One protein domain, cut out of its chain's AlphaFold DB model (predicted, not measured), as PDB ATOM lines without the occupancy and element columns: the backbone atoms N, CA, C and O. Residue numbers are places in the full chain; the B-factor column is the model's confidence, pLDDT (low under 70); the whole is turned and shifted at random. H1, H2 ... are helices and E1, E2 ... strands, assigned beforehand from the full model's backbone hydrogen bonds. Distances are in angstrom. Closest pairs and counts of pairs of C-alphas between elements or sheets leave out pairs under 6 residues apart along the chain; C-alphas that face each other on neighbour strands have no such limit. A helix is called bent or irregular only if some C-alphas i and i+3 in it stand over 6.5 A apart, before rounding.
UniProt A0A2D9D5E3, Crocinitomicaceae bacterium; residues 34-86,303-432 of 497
ATOM      1  N   ILE A  34      33.265 -25.709  56.535       53.72
ATOM      2  CA  ILE A  34      33.947 -24.511  56.055       53.72
ATOM      3  C   ILE A  34      33.882 -23.517  57.217       53.72
ATOM      4  O   ILE A  34      32.834 -23.418  57.864       53.72
ATOM      5  N   GLU A  35      34.946 -22.761  57.515       57.81
ATOM      6  CA  GLU A  35      34.871 -21.757  58.594       57.81
ATOM      7  C   GLU A  35      33.689 -20.790  58.369       57.81
ATOM      8  O   GLU A  35      33.106 -20.299  59.332       57.81
ATOM      9  N   SER A  36      33.255 -20.593  57.116       57.38
ATOM     10  CA  SER A  36      32.049 -19.836  56.761       57.38
ATOM     11  C   SER A  36      30.760 -20.356  57.386       57.38
ATOM     12  O   SER A  36      29.906 -19.545  57.729       57.38
ATOM     13  N   ASP A  37      30.608 -21.668  57.570       64.31
ATOM     14  CA  ASP A  37      29.392 -22.261  58.144       64.31
ATOM     15  C   ASP A  37      29.229 -21.911  59.636       64.31
ATOM     16  O   ASP A  37      28.160 -22.098  60.219       64.31
ATOM     17  N   LEU A  38      30.281 -21.360  60.261       69.88
ATOM     18  CA  LEU A  38      30.245 -20.800  61.612       69.88
ATOM     19  C   LEU A  38      29.666 -19.376  61.644       69.88
ATOM     20  O   LEU A  38      29.283 -18.893  62.711       69.88
ATOM     21  N   PHE A  39      29.588 -18.695  60.500       82.81
ATOM     22  CA  PHE A  39      29.198 -17.293  60.403       82.81
ATOM     23  C   PHE A  39      27.851 -17.149  59.693       82.81
ATOM     24  O   PHE A  39      27.769 -17.136  58.472       82.81
ATOM     25  N   THR A  40      26.781 -16.926  60.459       84.25
ATOM     26  CA  THR A  40      25.399 -16.833  59.937       84.25
ATOM     27  C   THR A  40      25.152 -15.698  58.940       84.25
ATOM     28  O   THR A  40      24.115 -15.665  58.284       84.25
ATOM     29  N   PHE A  41      26.066 -14.731  58.846       89.31
ATOM     30  CA  PHE A  41      25.986 -13.643  57.875       89.31
ATOM     31  C   PHE A  41      26.662 -13.967  56.542       89.31
ATOM     32  O   PHE A  41      26.544 -13.153  55.631       89.31
ATOM     33  N   ILE A  42      27.373 -15.090  56.439       91.81
ATOM     34  CA  ILE A  42      27.947 -15.587  55.192       91.81
ATOM     35  C   ILE A  42      26.949 -16.564  54.585       91.81
ATOM     36  O   ILE A  42      26.503 -17.499  55.245       91.81
ATOM     37  N   ASP A  43      26.578 -16.331  53.332       89.12
ATOM     38  CA  ASP A  43      25.586 -17.146  52.640       89.12
ATOM     39  C   ASP A  43      26.286 -18.149  51.719       89.12
ATOM     40  O   ASP A  43      26.582 -17.872  50.555       89.12
ATOM     41  N   THR A  44      26.579 -19.334  52.258       86.06
ATOM     42  CA  THR A  44      27.211 -20.421  51.499       86.06
ATOM     43  C   THR A  44      26.263 -21.067  50.488       86.06
ATOM     44  O   THR A  44      26.729 -21.709  49.547       86.06
ATOM     45  N   SER A  45      24.945 -20.845  50.599       82.88
ATOM     46  CA  SER A  45      23.957 -21.409  49.668       82.88
ATOM     47  C   SER A  45      24.049 -20.806  48.263       82.88
ATOM     48  O   SER A  45      23.714 -21.466  47.281       82.88
ATOM     49  N   ILE A  46      24.560 -19.576  48.166       88.31
ATOM     50  CA  ILE A  46      24.797 -18.853  46.910       88.31
ATOM     51  C   ILE A  46      26.277 -18.846  46.496       88.31
ATOM     52  O   ILE A  46      26.640 -18.144  45.553       88.31
ATOM     53  N   ASN A  47      27.142 -19.594  47.194       92.25
ATOM     54  CA  ASN A  47      28.589 -19.581  46.973       92.25
ATOM     55  C   ASN A  47      28.999 -20.416  45.747       92.25
ATOM     56  O   ASN A  47      29.455 -21.556  45.866       92.25
ATOM     57  N   GLN A  48      28.775 -19.844  44.564       92.50
ATOM     58  CA  GLN A  48      29.067 -20.418  43.251       92.50
ATOM     59  C   GLN A  48      29.475 -19.302  42.278       92.50
ATOM     60  O   GLN A  48      29.137 -18.132  42.475       92.50
ATOM     61  N   ILE A  49      30.169 -19.670  41.203       96.94
ATOM     62  CA  ILE A  49      30.435 -18.787  40.063       96.94
ATOM     63  C   ILE A  49      29.213 -18.738  39.145       96.94
ATOM     64  O   ILE A  49      28.610 -19.766  38.837       96.94
ATOM     65  N   GLU A  50      28.880 -17.541  38.674       97.50
ATOM     66  CA  GLU A  50      27.831 -17.281  37.696       97.50
ATOM     67  C   GLU A  50      28.395 -17.189  36.267       97.50
ATOM     68  O   GLU A  50      29.439 -16.571  36.045       97.50
ATOM     69  N   TRP A  51      27.686 -17.749  35.281       97.19
ATOM     70  CA  TRP A  51      27.983 -17.584  33.851       97.19
ATOM     71  C   TRP A  51      26.708 -17.575  33.003       97.19
ATOM     72  O   TRP A  51      25.707 -18.206  33.347       97.19
ATOM     73  N   TYR A  52      26.758 -16.859  31.879       96.00
ATOM     74  CA  TYR A  52      25.631 -16.698  30.950       96.00
ATOM     75  C   TYR A  52      25.724 -17.598  29.715       96.00
ATOM     76  O   TYR A  52      24.700 -17.883  29.104       96.00
ATOM     77  N   SER A  53      26.932 -18.056  29.388       95.19
ATOM     78  CA  SER A  53      27.217 -19.087  28.395       95.19
ATOM     79  C   SER A  53      28.352 -19.961  28.916       95.19
ATOM     80  O   SER A  53      29.287 -19.457  29.548       95.19
ATOM     81  N   SER A  54      28.297 -21.261  28.636       94.44
ATOM     82  CA  SER A  54      29.297 -22.233  29.083       94.44
ATOM     83  C   SER A  54      30.705 -21.903  28.581       94.44
ATOM     84  O   SER A  54      31.679 -22.251  29.244       94.44
ATOM     85  N   LYS A  55      30.830 -21.152  27.478       94.75
ATOM     86  CA  LYS A  55      32.108 -20.633  26.951       94.75
ATOM     87  C   LYS A  55      32.925 -19.857  27.987       94.75
ATOM     88  O   LYS A  55      34.149 -19.889  27.936       94.75
ATOM     89  N   ALA A  56      32.262 -19.203  28.940       97.50
ATOM     90  CA  ALA A  56      32.921 -18.422  29.981       97.50
ATOM     91  C   ALA A  56      33.751 -19.275  30.959       97.50
ATOM     92  O   ALA A  56      34.610 -18.732  31.652       97.50
ATOM     93  N   VAL A  57      33.476 -20.585  31.050       97.44
ATOM     94  CA  VAL A  57      34.075 -21.492  32.047       97.44
ATOM     95  C   VAL A  57      34.593 -22.810  31.467       97.44
ATOM     96  O   VAL A  57      35.431 -23.460  32.090       97.44
ATOM     97  N   SER A  58      34.114 -23.222  30.290       95.81
ATOM     98  CA  SER A  58      34.358 -24.562  29.750       95.81
ATOM     99  C   SER A  58      35.827 -24.823  29.451       95.81
ATOM    100  O   SER A  58      36.292 -25.920  29.734       95.81
ATOM    101  N   GLY A  59      36.573 -23.835  28.942       96.25
ATOM    102  CA  GLY A  59      38.015 -23.967  28.707       96.25
ATOM    103  C   GLY A  59      38.752 -24.383  29.980       96.25
ATOM    104  O   GLY A  59      39.400 -25.423  30.014       96.25
ATOM    105  N   PHE A  60      38.555 -23.632  31.064       97.94
ATOM    106  CA  PHE A  60      39.167 -23.919  32.358       97.94
ATOM    107  C   PHE A  60      38.678 -25.232  32.988       97.94
ATOM    108  O   PHE A  60      39.493 -26.047  33.419       97.94
ATOM    109  N   PHE A  61      37.365 -25.472  33.036       96.12
ATOM    110  CA  PHE A  61      36.833 -26.684  33.668       96.12
ATOM    111  C   PHE A  61      37.181 -27.955  32.895       96.12
ATOM    112  O   PHE A  61      37.544 -28.950  33.518       96.12
ATOM    113  N   ASN A  62      37.180 -27.923  31.561       94.75
ATOM    114  CA  ASN A  62      37.691 -29.036  30.761       94.75
ATOM    115  C   ASN A  62      39.185 -29.258  31.009       94.75
ATOM    116  O   ASN A  62      39.632 -30.405  31.033       94.75
ATOM    117  N   SER A  63      39.957 -28.192  31.233       95.69
ATOM    118  CA  SER A  63      41.363 -28.345  31.587       95.69
ATOM    119  C   SER A  63      41.559 -29.024  32.941       95.69
ATOM    120  O   SER A  63      42.400 -29.918  33.036       95.69
ATOM    121  N   LEU A  64      40.738 -28.692  33.947       92.44
ATOM    122  CA  LEU A  64      40.723 -29.383  35.245       92.44
ATOM    123  C   LEU A  64      40.314 -30.859  35.131       92.44
ATOM    124  O   LEU A  64      40.928 -31.702  35.778       92.44
ATOM    125  N   ILE A  65      39.333 -31.197  34.285       89.50
ATOM    126  CA  ILE A  65      38.944 -32.600  34.031       89.50
ATOM    127  C   ILE A  65      40.140 -33.414  33.506       89.50
ATOM    128  O   ILE A  65      40.290 -34.586  33.840       89.50
ATOM    129  N   ASN A  66      41.006 -32.785  32.708       89.88
ATOM    130  CA  ASN A  66      42.159 -33.417  32.066       89.88
ATOM    131  C   ASN A  66      43.491 -33.151  32.798       89.88
ATOM    132  O   ASN A  66      44.563 -33.335  32.229       89.88
ATOM    133  N   ILE A  67      43.466 -32.721  34.060       89.69
ATOM    134  CA  ILE A  67      44.657 -32.237  34.783       89.69
ATOM    135  C   ILE A  67      45.776 -33.277  34.986       89.69
ATOM    136  O   ILE A  67      46.931 -32.932  35.231       89.69
ATOM    137  N   ASP A  68      45.468 -34.567  34.856       86.69
ATOM    138  CA  ASP A  68      46.467 -35.642  34.935       86.69
ATOM    139  C   ASP A  68      47.328 -35.776  33.669       86.69
ATOM    140  O   ASP A  68      48.362 -36.462  33.673       86.69
ATOM    141  N   SER A  69      46.906 -35.158  32.566       90.25
ATOM    142  CA  SER A  69      47.619 -35.175  31.289       90.25
ATOM    143  C   SER A  69      48.262 -33.837  30.938       90.25
ATOM    144  O   SER A  69      49.090 -33.810  30.030       90.25
ATOM    145  N   GLN A  70      47.949 -32.763  31.667       92.88
ATOM    146  CA  GLN A  70      48.441 -31.420  31.375       92.88
ATOM    147  C   GLN A  70      48.582 -30.561  32.628       92.88
ATOM    148  O   GLN A  70      47.941 -30.794  33.654       92.88
ATOM    149  N   LYS A  71      49.403 -29.520  32.532       95.31
ATOM    150  CA  LYS A  71      49.439 -28.450  33.520       95.31
ATOM    151  C   LYS A  71      48.242 -27.522  33.324       95.31
ATOM    152  O   LYS A  71      47.917 -27.176  32.195       95.31
ATOM    153  N   VAL A  72      47.628 -27.096  34.424       97.50
ATOM    154  CA  VAL A  72      46.566 -26.082  34.432       97.50
ATOM    155  C   VAL A  72      47.036 -24.880  35.234       97.50
ATOM    156  O   VAL A  72      47.469 -25.003  36.378       97.50
ATOM    157  N   THR A  73      46.943 -23.709  34.636       98.31
ATOM    158  CA  THR A  73      47.508 -22.455  35.103       98.31
ATOM    159  C   THR A  73      46.398 -21.462  35.426       98.31
ATOM    160  O   THR A  73      45.573 -21.098  34.588       98.31
ATOM    161  N   ILE A  74      46.401 -20.981  36.667       98.81
ATOM    162  CA  ILE A  74      45.546 -19.887  37.129       98.81
ATOM    163  C   ILE A  74      46.419 -18.653  37.342       98.81
ATOM    164  O   ILE A  74      47.443 -18.726  38.024       98.81
ATOM    165  N   LEU A  75      45.992 -17.511  36.808       98.81
ATOM    166  CA  LEU A  75      46.563 -16.202  37.113       98.81
ATOM    167  C   LEU A  75      45.539 -15.356  37.867       98.81
ATOM    168  O   LEU A  75      44.522 -14.954  37.317       98.81
ATOM    169  N   HIS A  76      45.823 -15.041  39.125       98.81
ATOM    170  CA  HIS A  76      45.016 -14.143  39.943       98.81
ATOM    171  C   HIS A  76      45.694 -12.778  40.007       98.81
ATOM    172  O   HIS A  76      46.811 -12.671  40.509       98.81
ATOM    173  N   ILE A  77      45.018 -11.758  39.487       98.56
ATOM    174  CA  ILE A  77      45.436 -10.354  39.478       98.56
ATOM    175  C   ILE A  77      44.578  -9.599  40.489       98.56
ATOM    176  O   ILE A  77      43.362  -9.796  40.536       98.56
ATOM    177  N   GLY A  78      45.185  -8.733  41.296       97.44
ATOM    178  CA  GLY A  78      44.438  -7.998  42.308       97.44
ATOM    179  C   GLY A  78      45.215  -6.889  43.000       97.44
ATOM    180  O   GLY A  78      46.271  -6.449  42.549       97.44
ATOM    181  N   ASP A  79      44.664  -6.427  44.118       96.38
ATOM    182  CA  ASP A  79      45.179  -5.287  44.871       96.38
ATOM    183  C   ASP A  79      45.861  -5.705  46.194       96.38
ATOM    184  O   ASP A  79      46.434  -6.791  46.330       96.38
ATOM    185  N   SER A  80      45.786  -4.833  47.203       95.44
ATOM    186  CA  SER A  80      46.206  -5.086  48.586       95.44
ATOM    187  C   SER A  80      45.653  -6.386  49.195       95.44
ATOM    188  O   SER A  80      46.353  -7.049  49.965       95.44
ATOM    189  N   HIS A  81      44.427  -6.785  48.837       96.50
ATOM    190  CA  HIS A  81      43.786  -8.006  49.316       96.50
ATOM    191  C   HIS A  81      44.472  -9.265  48.784       96.50
ATOM    192  O   HIS A  81      44.385 -10.322  49.414       96.50
ATOM    193  N   LEU A  82      45.157  -9.141  47.645       96.88
ATOM    194  CA  LEU A  82      45.913 -10.213  47.022       96.88
ATOM    195  C   LEU A  82      47.407 -10.150  47.352       96.88
ATOM    196  O   LEU A  82      48.009 -11.204  47.524       96.88
ATOM    197  N   GLN A  83      48.010  -8.961  47.502       95.25
ATOM    198  CA  GLN A  83      49.460  -8.830  47.735       95.25
ATOM    199  C   GLN A  83      49.937  -9.579  48.989       95.25
ATOM    200  O   GLN A  83      51.016 -10.165  48.989       95.25
ATOM    201  N   PHE A  84      49.138  -9.605  50.061       93.88
ATOM    202  CA  PHE A  84      49.484 -10.373  51.263       93.88
ATOM    203  C   PHE A  84      49.459 -11.899  51.029       93.88
ATOM    204  O   PHE A  84      50.011 -12.654  51.824       93.88
ATOM    205  N   ASP A  85      48.818 -12.359  49.951       96.19
ATOM    206  CA  ASP A  85      48.676 -13.741  49.475       96.19
ATOM    207  C   ASP A  85      48.032 -14.728  50.458       96.19
ATOM    208  O   ASP A  85      47.933 -15.916  50.175       96.19
ATOM    209  N   LYS A  86      47.527 -14.293  51.619       96.69
ATOM    210  CA  LYS A  86      46.911 -15.250  52.548       96.69
ATOM    211  C   LYS A  86      45.631 -15.875  51.988       96.69
ATOM    212  O   LYS A  86      45.395 -17.061  52.215       96.69
ATOM    213  N   SER A 303      39.023   6.046  44.468       82.31
ATOM    214  CA  SER A 303      39.632   6.984  43.537       82.31
ATOM    215  C   SER A 303      38.833   8.291  43.438       82.31
ATOM    216  O   SER A 303      37.679   8.375  43.859       82.31
ATOM    217  N   LYS A 304      39.473   9.341  42.905       73.12
ATOM    218  CA  LYS A 304      38.810  10.632  42.652       73.12
ATOM    219  C   LYS A 304      37.782  10.544  41.518       73.12
ATOM    220  O   LYS A 304      36.784  11.250  41.574       73.12
ATOM    221  N   ASP A 305      38.030   9.674  40.540       74.81
ATOM    222  CA  ASP A 305      37.176   9.455  39.371       74.81
ATOM    223  C   ASP A 305      36.302   8.218  39.593       74.81
ATOM    224  O   ASP A 305      36.425   7.202  38.904       74.81
ATOM    225  N   ASP A 306      35.443   8.291  40.606       78.94
ATOM    226  CA  ASP A 306      34.627   7.171  41.065       78.94
ATOM    227  C   ASP A 306      33.267   7.030  40.363       78.94
ATOM    228  O   ASP A 306      32.404   6.269  40.820       78.94
ATOM    229  N   ASP A 307      33.083   7.741  39.244       90.50
ATOM    230  CA  ASP A 307      31.920   7.594  38.376       90.50
ATOM    231  C   ASP A 307      31.866   6.159  37.838       90.50
ATOM    232  O   ASP A 307      32.757   5.680  37.129       90.50
ATOM    233  N   LEU A 308      30.778   5.468  38.167       90.12
ATOM    234  CA  LEU A 308      30.608   4.062  37.844       90.12
ATOM    235  C   LEU A 308      30.587   3.776  36.335       90.12
ATOM    236  O   LEU A 308      30.984   2.681  35.945       90.12
ATOM    237  N   LYS A 309      30.187   4.731  35.482       91.69
ATOM    238  CA  LYS A 309      30.265   4.581  34.018       91.69
ATOM    239  C   LYS A 309      31.705   4.668  33.523       91.69
ATOM    240  O   LYS A 309      32.101   3.924  32.629       91.69
ATOM    241  N   ILE A 310      32.503   5.565  34.107       93.12
ATOM    242  CA  ILE A 310      33.934   5.666  33.793       93.12
ATOM    243  C   ILE A 310      34.641   4.380  34.228       93.12
ATOM    244  O   ILE A 310      35.425   3.824  33.459       93.12
ATOM    245  N   ILE A 311      34.334   3.876  35.427       94.31
ATOM    246  CA  ILE A 311      34.870   2.602  35.915       94.31
ATOM    247  C   ILE A 311      34.442   1.452  34.991       94.31
ATOM    248  O   ILE A 311      35.294   0.671  34.579       94.31
ATOM    249  N   GLU A 312      33.167   1.371  34.597       95.50
ATOM    250  CA  GLU A 312      32.674   0.353  33.657       95.50
ATOM    251  C   GLU A 312      33.475   0.333  32.346       95.50
ATOM    252  O   GLU A 312      33.936  -0.730  31.924       95.50
ATOM    253  N   ASN A 313      33.721   1.500  31.742       96.56
ATOM    254  CA  ASN A 313      34.531   1.607  30.525       96.56
ATOM    255  C   ASN A 313      35.972   1.123  30.738       96.56
ATOM    256  O   ASN A 313      36.537   0.448  29.879       96.56
ATOM    257  N   LYS A 314      36.577   1.423  31.892       97.31
ATOM    258  CA  LYS A 314      37.929   0.943  32.208       97.31
ATOM    259  C   LYS A 314      37.974  -0.582  32.369       97.31
ATOM    260  O   LYS A 314      38.927  -1.206  31.910       97.31
ATOM    261  N   TYR A 315      36.947  -1.186  32.966       98.06
ATOM    262  CA  TYR A 315      36.824  -2.645  33.049       98.06
ATOM    263  C   TYR A 315      36.617  -3.285  31.675       98.06
ATOM    264  O   TYR A 315      37.217  -4.324  31.406       98.06
ATOM    265  N   GLN A 316      35.835  -2.660  30.787       98.38
ATOM    266  CA  GLN A 316      35.721  -3.105  29.395       98.38
ATOM    267  C   GLN A 316      37.101  -3.129  28.720       98.38
ATOM    268  O   GLN A 316      37.507  -4.172  28.216       98.38
ATOM    269  N   ASN A 317      37.869  -2.040  28.823       98.44
ATOM    270  CA  ASN A 317      39.221  -1.966  28.260       98.44
ATOM    271  C   ASN A 317      40.167  -3.025  28.848       98.44
ATOM    272  O   ASN A 317      41.005  -3.572  28.135       98.44
ATOM    273  N   ALA A 318      40.052  -3.324  30.145       98.50
ATOM    274  CA  ALA A 318      40.864  -4.353  30.789       98.50
ATOM    275  C   ALA A 318      40.524  -5.757  30.266       98.50
ATOM    276  O   ALA A 318      41.426  -6.545  29.991       98.50
ATOM    277  N   ILE A 319      39.236  -6.057  30.080       98.62
ATOM    278  CA  ILE A 319      38.786  -7.323  29.492       98.62
ATOM    279  C   ILE A 319      39.249  -7.436  28.040       98.62
ATOM    280  O   ILE A 319      39.747  -8.492  27.652       98.62
ATOM    281  N   ASP A 320      39.149  -6.361  27.257       98.56
ATOM    282  CA  ASP A 320      39.615  -6.337  25.868       98.56
ATOM    283  C   ASP A 320      41.134  -6.556  25.799       98.56
ATOM    284  O   ASP A 320      41.604  -7.388  25.024       98.56
ATOM    285  N   LYS A 321      41.906  -5.902  26.680       98.38
ATOM    286  CA  LYS A 321      43.354  -6.127  26.830       98.38
ATOM    287  C   LYS A 321      43.674  -7.601  27.109       98.38
ATOM    288  O   LYS A 321      44.574  -8.151  26.479       98.38
ATOM    289  N   ILE A 322      42.928  -8.250  28.009       98.44
ATOM    290  CA  ILE A 322      43.110  -9.675  28.327       98.44
ATOM    291  C   ILE A 322      42.753 -10.558  27.127       98.44
ATOM    292  O   ILE A 322      43.566 -11.381  26.711       98.44
ATOM    293  N   LYS A 323      41.566 -10.387  26.540       97.94
ATOM    294  CA  LYS A 323      41.095 -11.213  25.419       97.94
ATOM    295  C   LYS A 323      41.986 -11.096  24.186       97.94
ATOM    296  O   LYS A 323      42.226 -12.100  23.526       97.94
ATOM    297  N   ASN A 324      42.505  -9.905  23.902       97.88
ATOM    298  CA  ASN A 324      43.428  -9.697  22.788       97.88
ATOM    299  C   ASN A 324      44.764 -10.417  23.013       97.88
ATOM    300  O   ASN A 324      45.342 -10.945  22.068       97.88
ATOM    301  N   ALA A 325      45.248 -10.457  24.256       96.62
ATOM    302  CA  ALA A 325      46.532 -11.065  24.585       96.62
ATOM    303  C   ALA A 325      46.469 -12.592  24.788       96.62
ATOM    304  O   ALA A 325      47.441 -13.296  24.517       96.62
ATOM    305  N   CYS A 326      45.340 -13.118  25.267       95.88
ATOM    306  CA  CYS A 326      45.141 -14.540  25.558       95.88
ATOM    307  C   CYS A 326      43.670 -14.960  25.324       95.88
ATOM    308  O   CYS A 326      42.918 -15.182  26.273       95.88
ATOM    309  N   PRO A 327      43.231 -15.088  24.056       95.50
ATOM    310  CA  PRO A 327      41.812 -15.246  23.700       95.50
ATOM    311  C   PRO A 327      41.160 -16.547  24.184       95.50
ATOM    312  O   PRO A 327      39.936 -16.626  24.255       95.50
ATOM    313  N   ASN A 328      41.960 -17.564  24.514       94.62
ATOM    314  CA  ASN A 328      41.470 -18.865  24.974       94.62
ATOM    315  C   ASN A 328      41.300 -18.945  26.500       94.62
ATOM    316  O   ASN A 328      40.763 -19.932  26.998       94.62
ATOM    317  N   SER A 329      41.773 -17.943  27.246       97.88
ATOM    318  CA  SER A 329      41.690 -17.928  28.703       97.88
ATOM    319  C   SER A 329      40.271 -17.597  29.159       97.88
ATOM    320  O   SER A 329      39.682 -16.597  28.738       97.88
ATOM    321  N   CYS A 330      39.726 -18.393  30.078       98.62
ATOM    322  CA  CYS A 330      38.525 -18.001  30.806       98.62
ATOM    323  C   CYS A 330      38.855 -16.822  31.734       98.62
ATOM    324  O   CYS A 330      39.956 -16.734  32.280       98.62
ATOM    325  N   ILE A 331      37.890 -15.927  31.952       98.88
ATOM    326  CA  ILE A 331      38.032 -14.808  32.893       98.88
ATOM    327  C   ILE A 331      36.979 -14.961  33.991       98.88
ATOM    328  O   ILE A 331      35.794 -15.167  33.709       98.88
ATOM    329  N   LEU A 332      37.414 -14.849  35.243       98.88
ATOM    330  CA  LEU A 332      36.563 -14.754  36.423       98.88
ATOM    331  C   LEU A 332      36.717 -13.370  37.045       98.88
ATOM    332  O   LEU A 332      37.820 -12.957  37.390       98.88
ATOM    333  N   MET A 333      35.601 -12.679  37.243       98.75
ATOM    334  CA  MET A 333      35.570 -11.397  37.939       98.75
ATOM    335  C   MET A 333      34.815 -11.529  39.268       98.75
ATOM    336  O   MET A 333      33.581 -11.578  39.275       98.75
ATOM    337  N   PRO A 334      35.520 -11.611  40.408       98.62
ATOM    338  CA  PRO A 334      34.913 -11.463  41.721       98.62
ATOM    339  C   PRO A 334      34.396 -10.040  41.945       98.62
ATOM    340  O   PRO A 334      34.997  -9.069  41.484       98.62
ATOM    341  N   SER A 335      33.297  -9.894  42.682       98.12
ATOM    342  CA  SER A 335      32.876  -8.579  43.157       98.12
ATOM    343  C   SER A 335      33.654  -8.115  44.381       98.12
ATOM    344  O   SER A 335      34.137  -8.912  45.189       98.12
ATOM    345  N   VAL A 336      33.718  -6.794  44.548       96.19
ATOM    346  CA  VAL A 336      34.249  -6.176  45.768       96.19
ATOM    347  C   VAL A 336      33.471  -6.636  47.003       96.19
ATOM    348  O   VAL A 336      32.270  -6.888  46.944       96.19
ATOM    349  N   GLN A 337      34.136  -6.708  48.152       96.75
ATOM    350  CA  GLN A 337      33.466  -6.933  49.436       96.75
ATOM    351  C   GLN A 337      32.761  -5.654  49.923       96.75
ATOM    352  O   GLN A 337      33.057  -4.558  49.454       96.75
ATOM    353  N   ASP A 338      31.844  -5.756  50.889       98.31
ATOM    354  CA  ASP A 338      31.436  -4.597  51.699       98.31
ATOM    355  C   ASP A 338      32.631  -4.041  52.487       98.31
ATOM    356  O   ASP A 338      33.421  -4.807  53.034       98.31
ATOM    357  N   PHE A 339      32.754  -2.716  52.588       98.25
ATOM    358  CA  PHE A 339      33.825  -2.080  53.355       98.25
ATOM    359  C   PHE A 339      33.454  -0.671  53.833       98.25
ATOM    360  O   PHE A 339      32.405  -0.105  53.494       98.25
ATOM    361  N   TYR A 340      34.306  -0.108  54.690       97.94
ATOM    362  CA  TYR A 340      34.165   1.239  55.230       97.94
ATOM    363  C   TYR A 340      35.385   2.075  54.892       97.94
ATOM    364  O   TYR A 340      36.507   1.614  55.009       97.94
ATOM    365  N   TYR A 341      35.167   3.347  54.590       96.31
ATOM    366  CA  TYR A 341      36.229   4.321  54.407       96.31
ATOM    367  C   TYR A 341      35.944   5.549  55.261       96.31
ATOM    368  O   TYR A 341      34.817   6.051  55.292       96.31
ATOM    369  N   LYS A 342      36.948   6.000  56.025       94.50
ATOM    370  CA  LYS A 342      36.825   7.133  56.966       94.50
ATOM    371  C   LYS A 342      35.581   7.019  57.869       94.50
ATOM    372  O   LYS A 342      34.817   7.963  58.048       94.50
ATOM    373  N   GLY A 343      35.339   5.814  58.393       93.94
ATOM    374  CA  GLY A 343      34.227   5.515  59.305       93.94
ATOM    375  C   GLY A 343      32.850   5.333  58.654       93.94
ATOM    376  O   GLY A 343      31.916   4.923  59.347       93.94
ATOM    377  N   ARG A 344      32.704   5.554  57.341       96.31
ATOM    378  CA  ARG A 344      31.429   5.451  56.609       96.31
ATOM    379  C   ARG A 344      31.425   4.240  55.680       96.31
ATOM    380  O   ARG A 344      32.445   3.920  55.087       96.31
ATOM    381  N   ASN A 345      30.285   3.565  55.561       97.75
ATOM    382  CA  ASN A 345      30.133   2.461  54.610       97.75
ATOM    383  C   ASN A 345      30.192   2.989  53.174       97.75
ATOM    384  O   ASN A 345      29.539   3.990  52.862       97.75
ATOM    385  N   VAL A 346      30.921   2.298  52.302       97.12
ATOM    386  CA  VAL A 346      31.006   2.642  50.882       97.12
ATOM    387  C   VAL A 346      29.798   2.051  50.153       97.12
ATOM    388  O   VAL A 346      29.872   1.006  49.517       97.12
ATOM    389  N   LYS A 347      28.645   2.726  50.262       95.00
ATOM    390  CA  LYS A 347      27.348   2.219  49.761       95.00
ATOM    391  C   LYS A 347      27.367   1.831  48.277       95.00
ATOM    392  O   LYS A 347      26.700   0.875  47.890       95.00
ATOM    393  N   LYS A 348      28.161   2.542  47.470       95.12
ATOM    394  CA  LYS A 348      28.336   2.289  46.033       95.12
ATOM    395  C   LYS A 348      28.947   0.923  45.703       95.12
ATOM    396  O   LYS A 348      28.766   0.466  44.584       95.12
ATOM    397  N   ALA A 349      29.577   0.225  46.655       96.50
ATOM    398  CA  ALA A 349      30.049  -1.151  46.456       96.50
ATOM    399  C   ALA A 349      28.915  -2.100  46.025       96.50
ATOM    400  O   ALA A 349      29.105  -2.966  45.168       96.50
ATOM    401  N   LYS A 350      27.698  -1.879  46.543       96.19
ATOM    402  CA  LYS A 350      26.498  -2.623  46.142       96.19
ATOM    403  C   LYS A 350      26.147  -2.411  44.671       96.19
ATOM    404  O   LYS A 350      25.798  -3.365  43.982       96.19
ATOM    405  N   ASP A 351      26.176  -1.166  44.207       95.44
ATOM    406  CA  ASP A 351      25.810  -0.835  42.829       95.44
ATOM    407  C   ASP A 351      26.924  -1.221  41.859       95.44
ATOM    408  O   ASP A 351      26.645  -1.789  40.806       95.44
ATOM    409  N   PHE A 352      28.181  -1.066  42.273       96.62
ATOM    410  CA  PHE A 352      29.324  -1.552  41.515       96.62
ATOM    411  C   PHE A 352      29.299  -3.074  41.327       96.62
ATOM    412  O   PHE A 352      29.507  -3.545  40.217       96.62
ATOM    413  N   THR A 353      28.904  -3.845  42.346       96.75
ATOM    414  CA  THR A 353      28.688  -5.302  42.216       96.75
ATOM    415  C   THR A 353      27.698  -5.643  41.094       96.75
ATOM    416  O   THR A 353      27.903  -6.601  40.348       96.75
ATOM    417  N   LYS A 354      26.616  -4.862  40.942       95.94
ATOM    418  CA  LYS A 354      25.647  -5.066  39.849       95.94
ATOM    419  C   LYS A 354      26.274  -4.749  38.494       95.94
ATOM    420  O   LYS A 354      26.031  -5.478  37.540       95.94
ATOM    421  N   ILE A 355      27.079  -3.692  38.419       96.38
ATOM    422  CA  ILE A 355      27.785  -3.289  37.199       96.38
ATOM    423  C   ILE A 355      28.816  -4.345  36.798       96.38
ATOM    424  O   ILE A 355      28.800  -4.775  35.653       96.38
ATOM    425  N   GLN A 356      29.619  -4.861  37.732       97.69
ATOM    426  CA  GLN A 356      30.537  -5.977  37.472       97.69
ATOM    427  C   GLN A 356      29.783  -7.189  36.902       97.69
ATOM    428  O   GLN A 356      30.188  -7.755  35.890       97.69
ATOM    429  N   LYS A 357      28.619  -7.542  37.462       97.44
ATOM    430  CA  LYS A 357      27.780  -8.619  36.914       97.44
ATOM    431  C   LYS A 357      27.291  -8.339  35.483       97.44
ATOM    432  O   LYS A 357      27.269  -9.247  34.654       97.44
ATOM    433  N   LEU A 358      26.906  -7.098  35.177       96.88
ATOM    434  CA  LEU A 358      26.488  -6.692  33.828       96.88
ATOM    435  C   LEU A 358      27.651  -6.712  32.830       96.88
ATOM    436  O   LEU A 358      27.482  -7.218  31.723       96.88
ATOM    437  N   ILE A 359      28.830  -6.231  33.233       97.81
ATOM    438  CA  ILE A 359      30.066  -6.313  32.448       97.81
ATOM    439  C   ILE A 359      30.380  -7.773  32.139       97.81
ATOM    440  O   ILE A 359      30.673  -8.098  30.988       97.81
ATOM    441  N   ALA A 360      30.272  -8.655  33.139       98.12
ATOM    442  CA  ALA A 360      30.528 -10.074  32.961       98.12
ATOM    443  C   ALA A 360      29.588 -10.698  31.924       98.12
ATOM    444  O   ALA A 360      30.044 -11.364  30.997       98.12
ATOM    445  N   LYS A 361      28.287 -10.384  32.020       97.38
ATOM    446  CA  LYS A 361      27.279 -10.781  31.029       97.38
ATOM    447  C   LYS A 361      27.611 -10.280  29.626       97.38
ATOM    448  O   LYS A 361      27.582 -11.059  28.687       97.38
ATOM    449  N   LYS A 362      27.891  -8.982  29.478       97.62
ATOM    450  CA  LYS A 362      28.160  -8.338  28.180       97.62
ATOM    451  C   LYS A 362      29.386  -8.933  27.486       97.62
ATOM    452  O   LYS A 362      29.458  -8.930  26.265       97.62
ATOM    453  N   ASN A 363      30.344  -9.412  28.275       97.75
ATOM    454  CA  ASN A 363      31.618  -9.915  27.790       97.75
ATOM    455  C   ASN A 363      31.712 -11.443  27.756       97.75
ATOM    456  O   ASN A 363      32.794 -11.939  27.461       97.75
ATOM    457  N   ASP A 364      30.646 -12.189  28.053       96.31
ATOM    458  CA  ASP A 364      30.691 -13.656  28.155       96.31
ATOM    459  C   ASP A 364      31.837 -14.164  29.055       96.31
ATOM    460  O   ASP A 364      32.521 -15.138  28.741       96.31
ATOM    461  N   ILE A 365      32.061 -13.487  30.184       98.50
ATOM    462  CA  ILE A 365      33.000 -13.920  31.228       98.50
ATOM    463  C   ILE A 365      32.233 -14.348  32.482       98.50
ATOM    464  O   ILE A 365      31.051 -14.041  32.653       98.50
ATOM    465  N   SER A 366      32.905 -15.071  33.371       98.62
ATOM    466  CA  SER A 366      32.299 -15.579  34.599       98.62
ATOM    467  C   SER A 366      32.388 -14.563  35.746       98.62
ATOM    468  O   SER A 366      33.290 -13.723  35.793       98.62
ATOM    469  N   PHE A 367      31.433 -14.609  36.677       98.75
ATOM    470  CA  PHE A 367      31.303 -13.647  37.775       98.75
ATOM    471  C   PHE A 367      31.161 -14.355  39.119       98.75
ATOM    472  O   PHE A 367      30.341 -15.258  39.258       98.75
ATOM    473  N   TYR A 368      31.898 -13.916  40.137       98.69
ATOM    474  CA  TYR A 368      31.731 -14.418  41.502       98.69
ATOM    475  C   TYR A 368      31.170 -13.324  42.410       98.69
ATOM    476  O   TYR A 368      31.837 -12.337  42.708       98.69
ATOM    477  N   ASN A 369      29.934 -13.506  42.877       97.94
ATOM    478  CA  ASN A 369      29.209 -12.528  43.690       97.94
ATOM    479  C   ASN A 369      29.663 -12.525  45.165       97.94
ATOM    480  O   ASN A 369      28.861 -12.705  46.091       97.94
ATOM    481  N   TYR A 370      30.958 -12.309  45.387       98.19
ATOM    482  CA  TYR A 370      31.574 -12.318  46.708       98.19
ATOM    483  C   TYR A 370      30.951 -11.285  47.657       98.19
ATOM    484  O   TYR A 370      30.778 -11.569  48.841       98.19
ATOM    485  N   TYR A 371      30.524 -10.124  47.150       98.31
ATOM    486  CA  TYR A 371      29.789  -9.114  47.920       98.31
ATOM    487  C   TYR A 371      28.617  -9.717  48.704       98.31
ATOM    488  O   TYR A 371      28.490  -9.495  49.906       98.31
ATOM    489  N   ASN A 372      27.757 -10.494  48.039       96.94
ATOM    490  CA  ASN A 372      26.581 -11.066  48.688       96.94
ATOM    491  C   ASN A 372      26.908 -12.331  49.482       96.94
ATOM    492  O   ASN A 372      26.384 -12.475  50.584       96.94
ATOM    493  N   VAL A 373      27.807 -13.187  48.980       96.31
ATOM    494  CA  VAL A 373      28.297 -14.363  49.724       96.31
ATOM    495  C   VAL A 373      28.870 -13.937  51.077       96.31
ATOM    496  O   VAL A 373      28.534 -14.513  52.102       96.31
ATOM    497  N   SER A 374      29.659 -12.862  51.111       96.69
ATOM    498  CA  SER A 374      30.263 -12.307  52.332       96.69
ATOM    499  C   SER A 374      29.291 -11.506  53.219       96.69
ATOM    500  O   SER A 374      29.715 -10.892  54.203       96.69
ATOM    501  N   GLY A 375      27.992 -11.498  52.898       95.81
ATOM    502  CA  GLY A 375      26.917 -10.946  53.728       95.81
ATOM    503  C   GLY A 375      26.329  -9.613  53.270       95.81
ATOM    504  O   GLY A 375      25.406  -9.098  53.910       95.81
ATOM    505  N   GLY A 376      26.827  -9.054  52.169       96.75
ATOM    506  CA  GLY A 376      26.300  -7.845  51.547       96.75
ATOM    507  C   GLY A 376      26.498  -6.575  52.372       96.75
ATOM    508  O   GLY A 376      27.404  -6.453  53.190       96.75
ATOM    509  N   GLN A 377      25.632  -5.589  52.145       97.00
ATOM    510  CA  GLN A 377      25.818  -4.247  52.696       97.00
ATOM    511  C   GLN A 377      25.894  -4.237  54.226       97.00
ATOM    512  O   GLN A 377      25.045  -4.817  54.905       97.00
ATOM    513  N   TYR A 378      26.881  -3.511  54.751       97.56
ATOM    514  CA  TYR A 378      27.224  -3.408  56.170       97.56
ATOM    515  C   TYR A 378      27.792  -4.686  56.807       97.56
ATOM    516  O   TYR A 378      28.058  -4.677  58.018       97.56
ATOM    517  N   SER A 379      28.010  -5.764  56.043       97.88
ATOM    518  CA  SER A 379      28.558  -7.013  56.575       97.88
ATOM    519  C   SER A 379      29.956  -6.838  57.153       97.88
ATOM    520  O   SER A 379      30.281  -7.530  58.114       97.88
ATOM    521  N   MET A 380      30.752  -5.863  56.700       98.25
ATOM    522  CA  MET A 380      32.106  -5.650  57.218       98.25
ATOM    523  C   MET A 380      32.132  -5.364  58.728       98.25
ATOM    524  O   MET A 380      33.096  -5.692  59.415       98.25
ATOM    525  N   ARG A 381      31.050  -4.824  59.309       97.50
ATOM    526  CA  ARG A 381      30.937  -4.708  60.777       97.50
ATOM    527  C   ARG A 381      30.855  -6.072  61.459       97.50
ATOM    528  O   ARG A 381      31.430  -6.233  62.530       97.50
ATOM    529  N   LYS A 382      30.166  -7.031  60.836       97.50
ATOM    530  CA  LYS A 382      30.064  -8.417  61.306       97.50
ATOM    531  C   LYS A 382      31.391  -9.152  61.119       97.50
ATOM    532  O   LYS A 382      31.823  -9.848  62.030       97.50
ATOM    533  N   TRP A 383      32.086  -8.928  60.001       97.75
ATOM    534  CA  TRP A 383      33.462  -9.404  59.819       97.75
ATOM    535  C   TRP A 383      34.384  -8.856  60.919       97.75
ATOM    536  O   TRP A 383      35.115  -9.619  61.549       97.75
ATOM    537  N   ARG A 384      34.298  -7.557  61.234       97.38
ATOM    538  CA  ARG A 384      35.079  -6.946  62.320       97.38
ATOM    539  C   ARG A 384      34.741  -7.522  63.693       97.38
ATOM    540  O   ARG A 384      35.656  -7.820  64.454       97.38
ATOM    541  N   SER A 385      33.455  -7.668  64.022       96.88
ATOM    542  CA  SER A 385      33.018  -8.178  65.331       96.88
ATOM    543  C   SER A 385      33.386  -9.644  65.559       96.88
ATOM    544  O   SER A 385      33.431 -10.078  66.703       96.88
ATOM    545  N   ASN A 386      33.651 -10.394  64.484       95.62
ATOM    546  CA  ASN A 386      34.088 -11.789  64.524       95.62
ATOM    547  C   ASN A 386      35.609 -11.951  64.336       95.62
ATOM    548  O   ASN A 386      36.068 -13.054  64.058       95.62
ATOM    549  N   ASP A 387      36.396 -10.876  64.473       96.31
ATOM    550  CA  ASP A 387      37.857 -10.910  64.308       96.31
ATOM    551  C   ASP A 387      38.301 -11.459  62.935       96.31
ATOM    552  O   ASP A 387      39.241 -12.242  62.819       96.31
ATOM    553  N   LEU A 388      37.617 -11.037  61.869       97.00
ATOM    554  CA  LEU A 388      37.974 -11.362  60.482       97.00
ATOM    555  C   LEU A 388      38.486 -10.139  59.706       97.00
ATOM    556  O   LEU A 388      39.079 -10.284  58.640       97.00
ATOM    557  N   SER A 389      38.296  -8.923  60.226       97.56
ATOM    558  CA  SER A 389      38.777  -7.695  59.584       97.56
ATOM    559  C   SER A 389      39.773  -6.919  60.438       97.56
ATOM    560  O   SER A 389      39.707  -6.919  61.674       97.56
ATOM    561  N   SER A 390      40.641  -6.169  59.764       96.06
ATOM    562  CA  SER A 390      41.445  -5.110  60.369       96.06
ATOM    563  C   SER A 390      40.554  -3.992  60.925       96.06
ATOM    564  O   SER A 390      39.360  -3.893  60.614       96.06
ATOM    565  N   SER A 391      41.123  -3.153  61.794       96.06
ATOM    566  CA  SER A 391      40.413  -2.038  62.438       96.06
ATOM    567  C   SER A 391      39.969  -0.949  61.455       96.06
ATOM    568  O   SER A 391      38.973  -0.270  61.717       96.06
ATOM    569  N   ASP A 392      40.654  -0.821  60.316       96.12
ATOM    570  CA  ASP A 392      40.290   0.101  59.236       96.12
ATOM    571  C   ASP A 392      38.962  -0.256  58.551       96.12
ATOM    572  O   ASP A 392      38.330   0.627  57.969       96.12
ATOM    573  N   LYS A 393      38.496  -1.513  58.685       97.19
ATOM    574  CA  LYS A 393      37.305  -2.064  58.015       97.19
ATOM    575  C   LYS A 393      37.369  -1.935  56.483       97.19
ATOM    576  O   LYS A 393      36.328  -1.858  55.831       97.19
ATOM    577  N   ILE A 394      38.583  -1.911  55.942       97.00
ATOM    578  CA  ILE A 394      38.885  -2.067  54.518       97.00
ATOM    579  C   ILE A 394      39.532  -3.431  54.349       97.00
ATOM    580  O   ILE A 394      39.005  -4.282  53.644       97.00
ATOM    581  N   HIS A 395      40.630  -3.670  55.067       97.62
ATOM    582  CA  HIS A 395      41.420  -4.881  54.933       97.62
ATOM    583  C   HIS A 395      40.927  -5.991  55.859       97.62
ATOM    584  O   HIS A 395      40.395  -5.760  56.951       97.62
ATOM    585  N   LEU A 396      41.163  -7.228  55.434       97.88
ATOM    586  CA  LEU A 396      40.961  -8.396  56.277       97.88
ATOM    587  C   LEU A 396      42.209  -8.659  57.125       97.88
ATOM    588  O   LEU A 396      43.309  -8.217  56.795       97.88
ATOM    589  N   ASN A 397      42.045  -9.387  58.227       97.00
ATOM    590  CA  ASN A 397      43.189  -9.946  58.945       97.00
ATOM    591  C   ASN A 397      43.518 -11.353  58.397       97.00
ATOM    592  O   ASN A 397      42.886 -11.834  57.454       97.00
ATOM    593  N   ARG A 398      44.498 -12.051  58.988       95.12
ATOM    594  CA  ARG A 398      44.915 -13.391  58.531       95.12
ATOM    595  C   ARG A 398      43.760 -14.410  58.502       95.12
ATOM    596  O   ARG A 398      43.726 -15.224  57.581       95.12
ATOM    597  N   LYS A 399      42.829 -14.361  59.466       95.75
ATOM    598  CA  LYS A 399      41.653 -15.251  59.520       95.75
ATOM    599  C   LYS A 399      40.650 -14.899  58.425       95.75
ATOM    600  O   LYS A 399      40.239 -15.772  57.673       95.75
ATOM    601  N   GLY A 400      40.331 -13.615  58.264       97.25
ATOM    602  CA  GLY A 400      39.419 -13.180  57.207       97.25
ATOM    603  C   GLY A 400      39.942 -13.468  55.805       97.25
ATOM    604  O   GLY A 400      39.177 -13.915  54.958       97.25
ATOM    605  N   TYR A 401      41.243 -13.286  55.553       98.06
ATOM    606  CA  TYR A 401      41.819 -13.666  54.264       98.06
ATOM    607  C   TYR A 401      41.787 -15.177  54.029       98.06
ATOM    608  O   TYR A 401      41.460 -15.581  52.917       98.06
ATOM    609  N   LYS A 402      42.063 -16.005  55.049       96.19
ATOM    610  CA  LYS A 402      41.894 -17.465  54.947       96.19
ATOM    611  C   LYS A 402      40.463 -17.809  54.521       96.19
ATOM    612  O   LYS A 402      40.281 -18.485  53.515       96.19
ATOM    613  N   LEU A 403      39.470 -17.239  55.204       96.25
ATOM    614  CA  LEU A 403      38.055 -17.433  54.896       96.25
ATOM    615  C   LEU A 403      37.666 -16.947  53.489       96.25
ATOM    616  O   LEU A 403      36.947 -17.644  52.779       96.25
ATOM    617  N   LYS A 404      38.168 -15.783  53.042       97.50
ATOM    618  CA  LYS A 404      37.983 -15.308  51.654       97.50
ATOM    619  C   LYS A 404      38.518 -16.339  50.649       97.50
ATOM    620  O   LYS A 404      37.857 -16.611  49.649       97.50
ATOM    621  N   GLY A 405      39.691 -16.912  50.922       97.12
ATOM    622  CA  GLY A 405      40.318 -17.932  50.081       97.12
ATOM    623  C   GLY A 405      39.546 -19.254  50.035       97.12
ATOM    624  O   GLY A 405      39.369 -19.817  48.954       97.12
ATOM    625  N   GLU A 406      39.041 -19.717  51.182       94.88
ATOM    626  CA  GLU A 406      38.155 -20.887  51.276       94.88
ATOM    627  C   GLU A 406      36.879 -20.668  50.456       94.88
ATOM    628  O   GLU A 406      36.530 -21.493  49.614       94.88
ATOM    629  N   LEU A 407      36.216 -19.522  50.634       96.12
ATOM    630  CA  LEU A 407      34.989 -19.195  49.910       96.12
ATOM    631  C   LEU A 407      35.202 -19.173  48.392       96.12
ATOM    632  O   LEU A 407      34.392 -19.754  47.673       96.12
ATOM    633  N   LEU A 408      36.290 -18.558  47.909       98.38
ATOM    634  CA  LEU A 408      36.633 -18.543  46.482       98.38
ATOM    635  C   LEU A 408      36.895 -19.956  45.937       98.38
ATOM    636  O   LEU A 408      36.363 -20.308  44.887       98.38
ATOM    637  N   TYR A 409      37.673 -20.771  46.656       96.19
ATOM    638  CA  TYR A 409      37.920 -22.166  46.281       96.19
ATOM    639  C   TYR A 409      36.607 -22.946  46.157       96.19
ATOM    640  O   TYR A 409      36.336 -23.544  45.118       96.19
ATOM    641  N   HIS A 410      35.751 -22.879  47.180       90.75
ATOM    642  CA  HIS A 410      34.468 -23.573  47.171       90.75
ATOM    643  C   HIS A 410      33.533 -23.051  46.080       90.75
ATOM    644  O   HIS A 410      32.847 -23.855  45.459       90.75
ATOM    645  N   ALA A 411      33.533 -21.749  45.783       95.56
ATOM    646  CA  ALA A 411      32.758 -21.210  44.669       95.56
ATOM    647  C   ALA A 411      33.182 -21.836  43.333       95.56
ATOM    648  O   ALA A 411      32.322 -22.235  42.550       95.56
ATOM    649  N   ILE A 412      34.495 -21.964  43.097       96.25
ATOM    650  CA  ILE A 412      35.035 -22.594  41.887       96.25
ATOM    651  C   ILE A 412      34.693 -24.088  41.854       96.25
ATOM    652  O   ILE A 412      34.180 -24.562  40.844       96.25
ATOM    653  N   ILE A 413      34.930 -24.827  42.942       89.81
ATOM    654  CA  ILE A 413      34.699 -26.279  42.990       89.81
ATOM    655  C   ILE A 413      33.215 -26.635  42.899       89.81
ATOM    656  O   ILE A 413      32.857 -27.534  42.144       89.81
ATOM    657  N   ASN A 414      32.334 -25.906  43.587       84.75
ATOM    658  CA  ASN A 414      30.887 -26.108  43.475       84.75
ATOM    659  C   ASN A 414      30.418 -25.922  42.024       84.75
ATOM    660  O   ASN A 414      29.586 -26.681  41.528       84.75
ATOM    661  N   SER A 415      30.966 -24.920  41.332       90.38
ATOM    662  CA  SER A 415      30.683 -24.668  39.920       90.38
ATOM    663  C   SER A 415      31.297 -25.713  38.987       90.38
ATOM    664  O   SER A 415      30.638 -26.102  38.026       90.38
ATOM    665  N   TYR A 416      32.507 -26.192  39.281       87.81
ATOM    666  CA  TYR A 416      33.174 -27.273  38.552       87.81
ATOM    667  C   TYR A 416      32.381 -28.582  38.636       87.81
ATOM    668  O   TYR A 416      32.085 -29.173  37.601       87.81
ATOM    669  N   ILE A 417      31.962 -28.989  39.840       83.12
ATOM    670  CA  ILE A 417      31.132 -30.184  40.056       83.12
ATOM    671  C   ILE A 417      29.845 -30.061  39.241       83.12
ATOM    672  O   ILE A 417      29.545 -30.919  38.414       83.12
ATOM    673  N   LYS A 418      29.147 -28.930  39.383       83.06
ATOM    674  CA  LYS A 418      27.915 -28.649  38.645       83.06
ATOM    675  C   LYS A 418      28.104 -28.702  37.123       83.06
ATOM    676  O   LYS A 418      27.231 -29.206  36.428       83.06
ATOM    677  N   PHE A 419      29.224 -28.199  36.601       86.38
ATOM    678  CA  PHE A 419      29.571 -28.297  35.180       86.38
ATOM    679  C   PHE A 419      29.889 -29.740  34.751       86.38
ATOM    680  O   PHE A 419      29.527 -30.148  33.653       86.38
ATOM    681  N   SER A 420      30.545 -30.526  35.610       80.56
ATOM    682  CA  SER A 420      30.904 -31.921  35.318       80.56
ATOM    683  C   SER A 420      29.713 -32.889  35.349       80.56
ATOM    684  O   SER A 420      29.712 -33.881  34.627       80.56
ATOM    685  N   GLU A 421      28.675 -32.584  36.135       77.12
ATOM    686  CA  GLU A 421      27.442 -33.380  36.244       77.12
ATOM    687  C   GLU A 421      26.504 -33.214  35.031       77.12
ATOM    688  O   GLU A 421      25.557 -33.985  34.860       77.12
ATOM    689  N   GLY A 422      26.757 -32.231  34.162       71.12
ATOM    690  CA  GLY A 422      26.039 -32.047  32.904       71.12
ATOM    691  C   GLY A 422      26.375 -30.720  32.222       71.12
ATOM    692  O   GLY A 422      26.734 -29.745  32.878       71.12
ATOM    693  N   SER A 423      26.214 -30.662  30.896       63.41
ATOM    694  CA  SER A 423      26.488 -29.474  30.071       63.41
ATOM    695  C   SER A 423      25.502 -28.330  30.350       63.41
ATOM    696  O   SER A 423      24.578 -28.069  29.580       63.41
ATOM    697  N   ILE A 424      25.679 -27.648  31.480       81.38
ATOM    698  CA  ILE A 424      24.883 -26.491  31.884       81.38
ATOM    699  C   ILE A 424      25.393 -25.264  31.132       81.38
ATOM    700  O   ILE A 424      26.442 -24.701  31.453       81.38
ATOM    701  N   ASP A 425      24.621 -24.819  30.139       89.12
ATOM    702  CA  ASP A 425      25.015 -23.657  29.344       89.12
ATOM    703  C   ASP A 425      25.009 -22.352  30.154       89.12
ATOM    704  O   ASP A 425      25.843 -21.484  29.933       89.12
ATOM    705  N   SER A 426      24.145 -22.219  31.162       92.00
ATOM    706  CA  SER A 426      24.139 -21.043  32.040       92.00
ATOM    707  C   SER A 426      23.930 -21.406  33.506       92.00
ATOM    708  O   SER A 426      23.109 -22.257  33.848       92.00
ATOM    709  N   ASN A 427      24.647 -20.718  34.392       91.44
ATOM    710  CA  ASN A 427      24.469 -20.818  35.834       91.44
ATOM    711  C   ASN A 427      24.279 -19.423  36.413       91.44
ATOM    712  O   ASN A 427      25.242 -18.691  36.611       91.44
ATOM    713  N   ILE A 428      23.032 -19.059  36.691       89.56
ATOM    714  CA  ILE A 428      22.696 -17.780  37.316       89.56
ATOM    715  C   ILE A 428      22.179 -18.056  38.718       89.56
ATOM    716  O   ILE A 428      21.171 -18.745  38.899       89.56
ATOM    717  N   VAL A 429      22.862 -17.501  39.717       83.94
ATOM    718  CA  VAL A 429      22.492 -17.701  41.115       83.94
ATOM    719  C   VAL A 429      21.362 -16.738  41.453       83.94
ATOM    720  O   VAL A 429      21.525 -15.514  41.476       83.94
ATOM    721  N   LYS A 430      20.173 -17.295  41.700       79.00
ATOM    722  CA  LYS A 430      19.031 -16.523  42.190       79.00
ATOM    723  C   LYS A 430      19.290 -16.169  43.647       79.00
ATOM    724  O   LYS A 430      19.405 -17.054  44.488       79.00
ATOM    725  N   MET A 431      19.374 -14.873  43.934       73.50
ATOM    726  CA  MET A 431      19.472 -14.402  45.311       73.50
ATOM    727  C   MET A 431      18.235 -14.869  46.087       73.50
ATOM    728  O   MET A 431      17.122 -14.662  45.589       73.50
ATOM    729  N   PRO A 432      18.394 -15.473  47.276       60.28
ATOM    730  CA  PRO A 432      17.252 -15.772  48.118       60.28
ATOM    731  C   PRO A 432      16.512 -14.463  48.383       60.28
ATOM    732  O   PRO A 432      17.119 -13.443  48.732       60.28
TER     733      PRO A 432
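Overview. This is residues 34 to 86 and 303 to 432 of the 497 residues of a protein of Crocinitomicaceae bacterium (UniProt A0A2D9D5E3). Two short parallel strands, E2 and E3, side by side, make a small core between helices: H5 and then H4 lie on one side, the longest helix, H8, passes on the other, and H2 packs on E2 with its early residues. The lone strand E1 runs beyond E2, apart from it, while small H1 and H7 lie far out. The printed part has 183 residues, with eight named helices and three named strands in the order H1 H2 E1 H3 H4 E2 H5 E3 H6 H7 H8; its class is mostly helix. It is compact, with a radius of gyration of the C-alphas of 16.6 A, and spans 48 by 38 by 32 A.

Arrangement. E2, residues 330 to 334, and E3, residues 366 to 368, are parallel neighbours at 25 degrees; N 333 and O 366 are within hydrogen-bond range at 2.9 A. With H5, residues 349 to 362, they form a strand-helix-strand unit, two parallel neighbour strands with a helix between, and its crossover is right-handed. The closest C-alphas of H5 and E3, Ala 360 and Ser 366, are 6.0 A apart. Residues 49 to 50 pair antiparallel with residues 367 to 368 of E3. H4, residues 308 to 325, touches H5 with its residues 308 to 316 alone, at a steep tilt of 40 degrees, the same way; the closest C-alphas, Leu 308 and Phe 352, are 6.8 A apart. H2, residues 55 to 65, is irregular: C-alphas 56 and 59 are 7.6 A apart. The closest C-alphas of H2 and E2, Ala 56 and Cys 330, are 5.7 A apart. H8, residues 398 to 420, and H1, residues 35 to 38, only just touch, with 3 pairs of C-alphas within 8 A, the closest being Glu 35 and Leu 403 at 6.5 A. H7, residues 379 to 385, is close to H8 but not clearly touching, as are H3, residues 80 to 83, and H8. H6, residues 370 to 373, is near H8. Every O i to N i+4 pair is within hydrogen-bond range in H4, H5, H7 and H8; in H2 5 of 7 are, and H1, H3 and H6 are too short for one.

Along the chain. E1, residues 71 to 78, is 22.8 A long and pairs with no named strand. H8 is 32.8 A, H4 25.7 A, H5 19.7 A and E2 13.2 A. H1 begins at C-alpha 35 (34.871, -21.757, 58.594), and H8 ends at C-alpha 420 (30.904, -31.921, 35.318).

Size, cuts and confidence. The two farthest C-alphas, Ser 69 and Gly 343, are 51.2 A apart. Residues 87 to 302 are not printed; C-alphas 86 and 303 are 25.1 A apart. The links H1 to H2, E2 to H5 and H7 to H8 are long. Residues 34 to 38, 423 and 432 are under 70 in pLDDT.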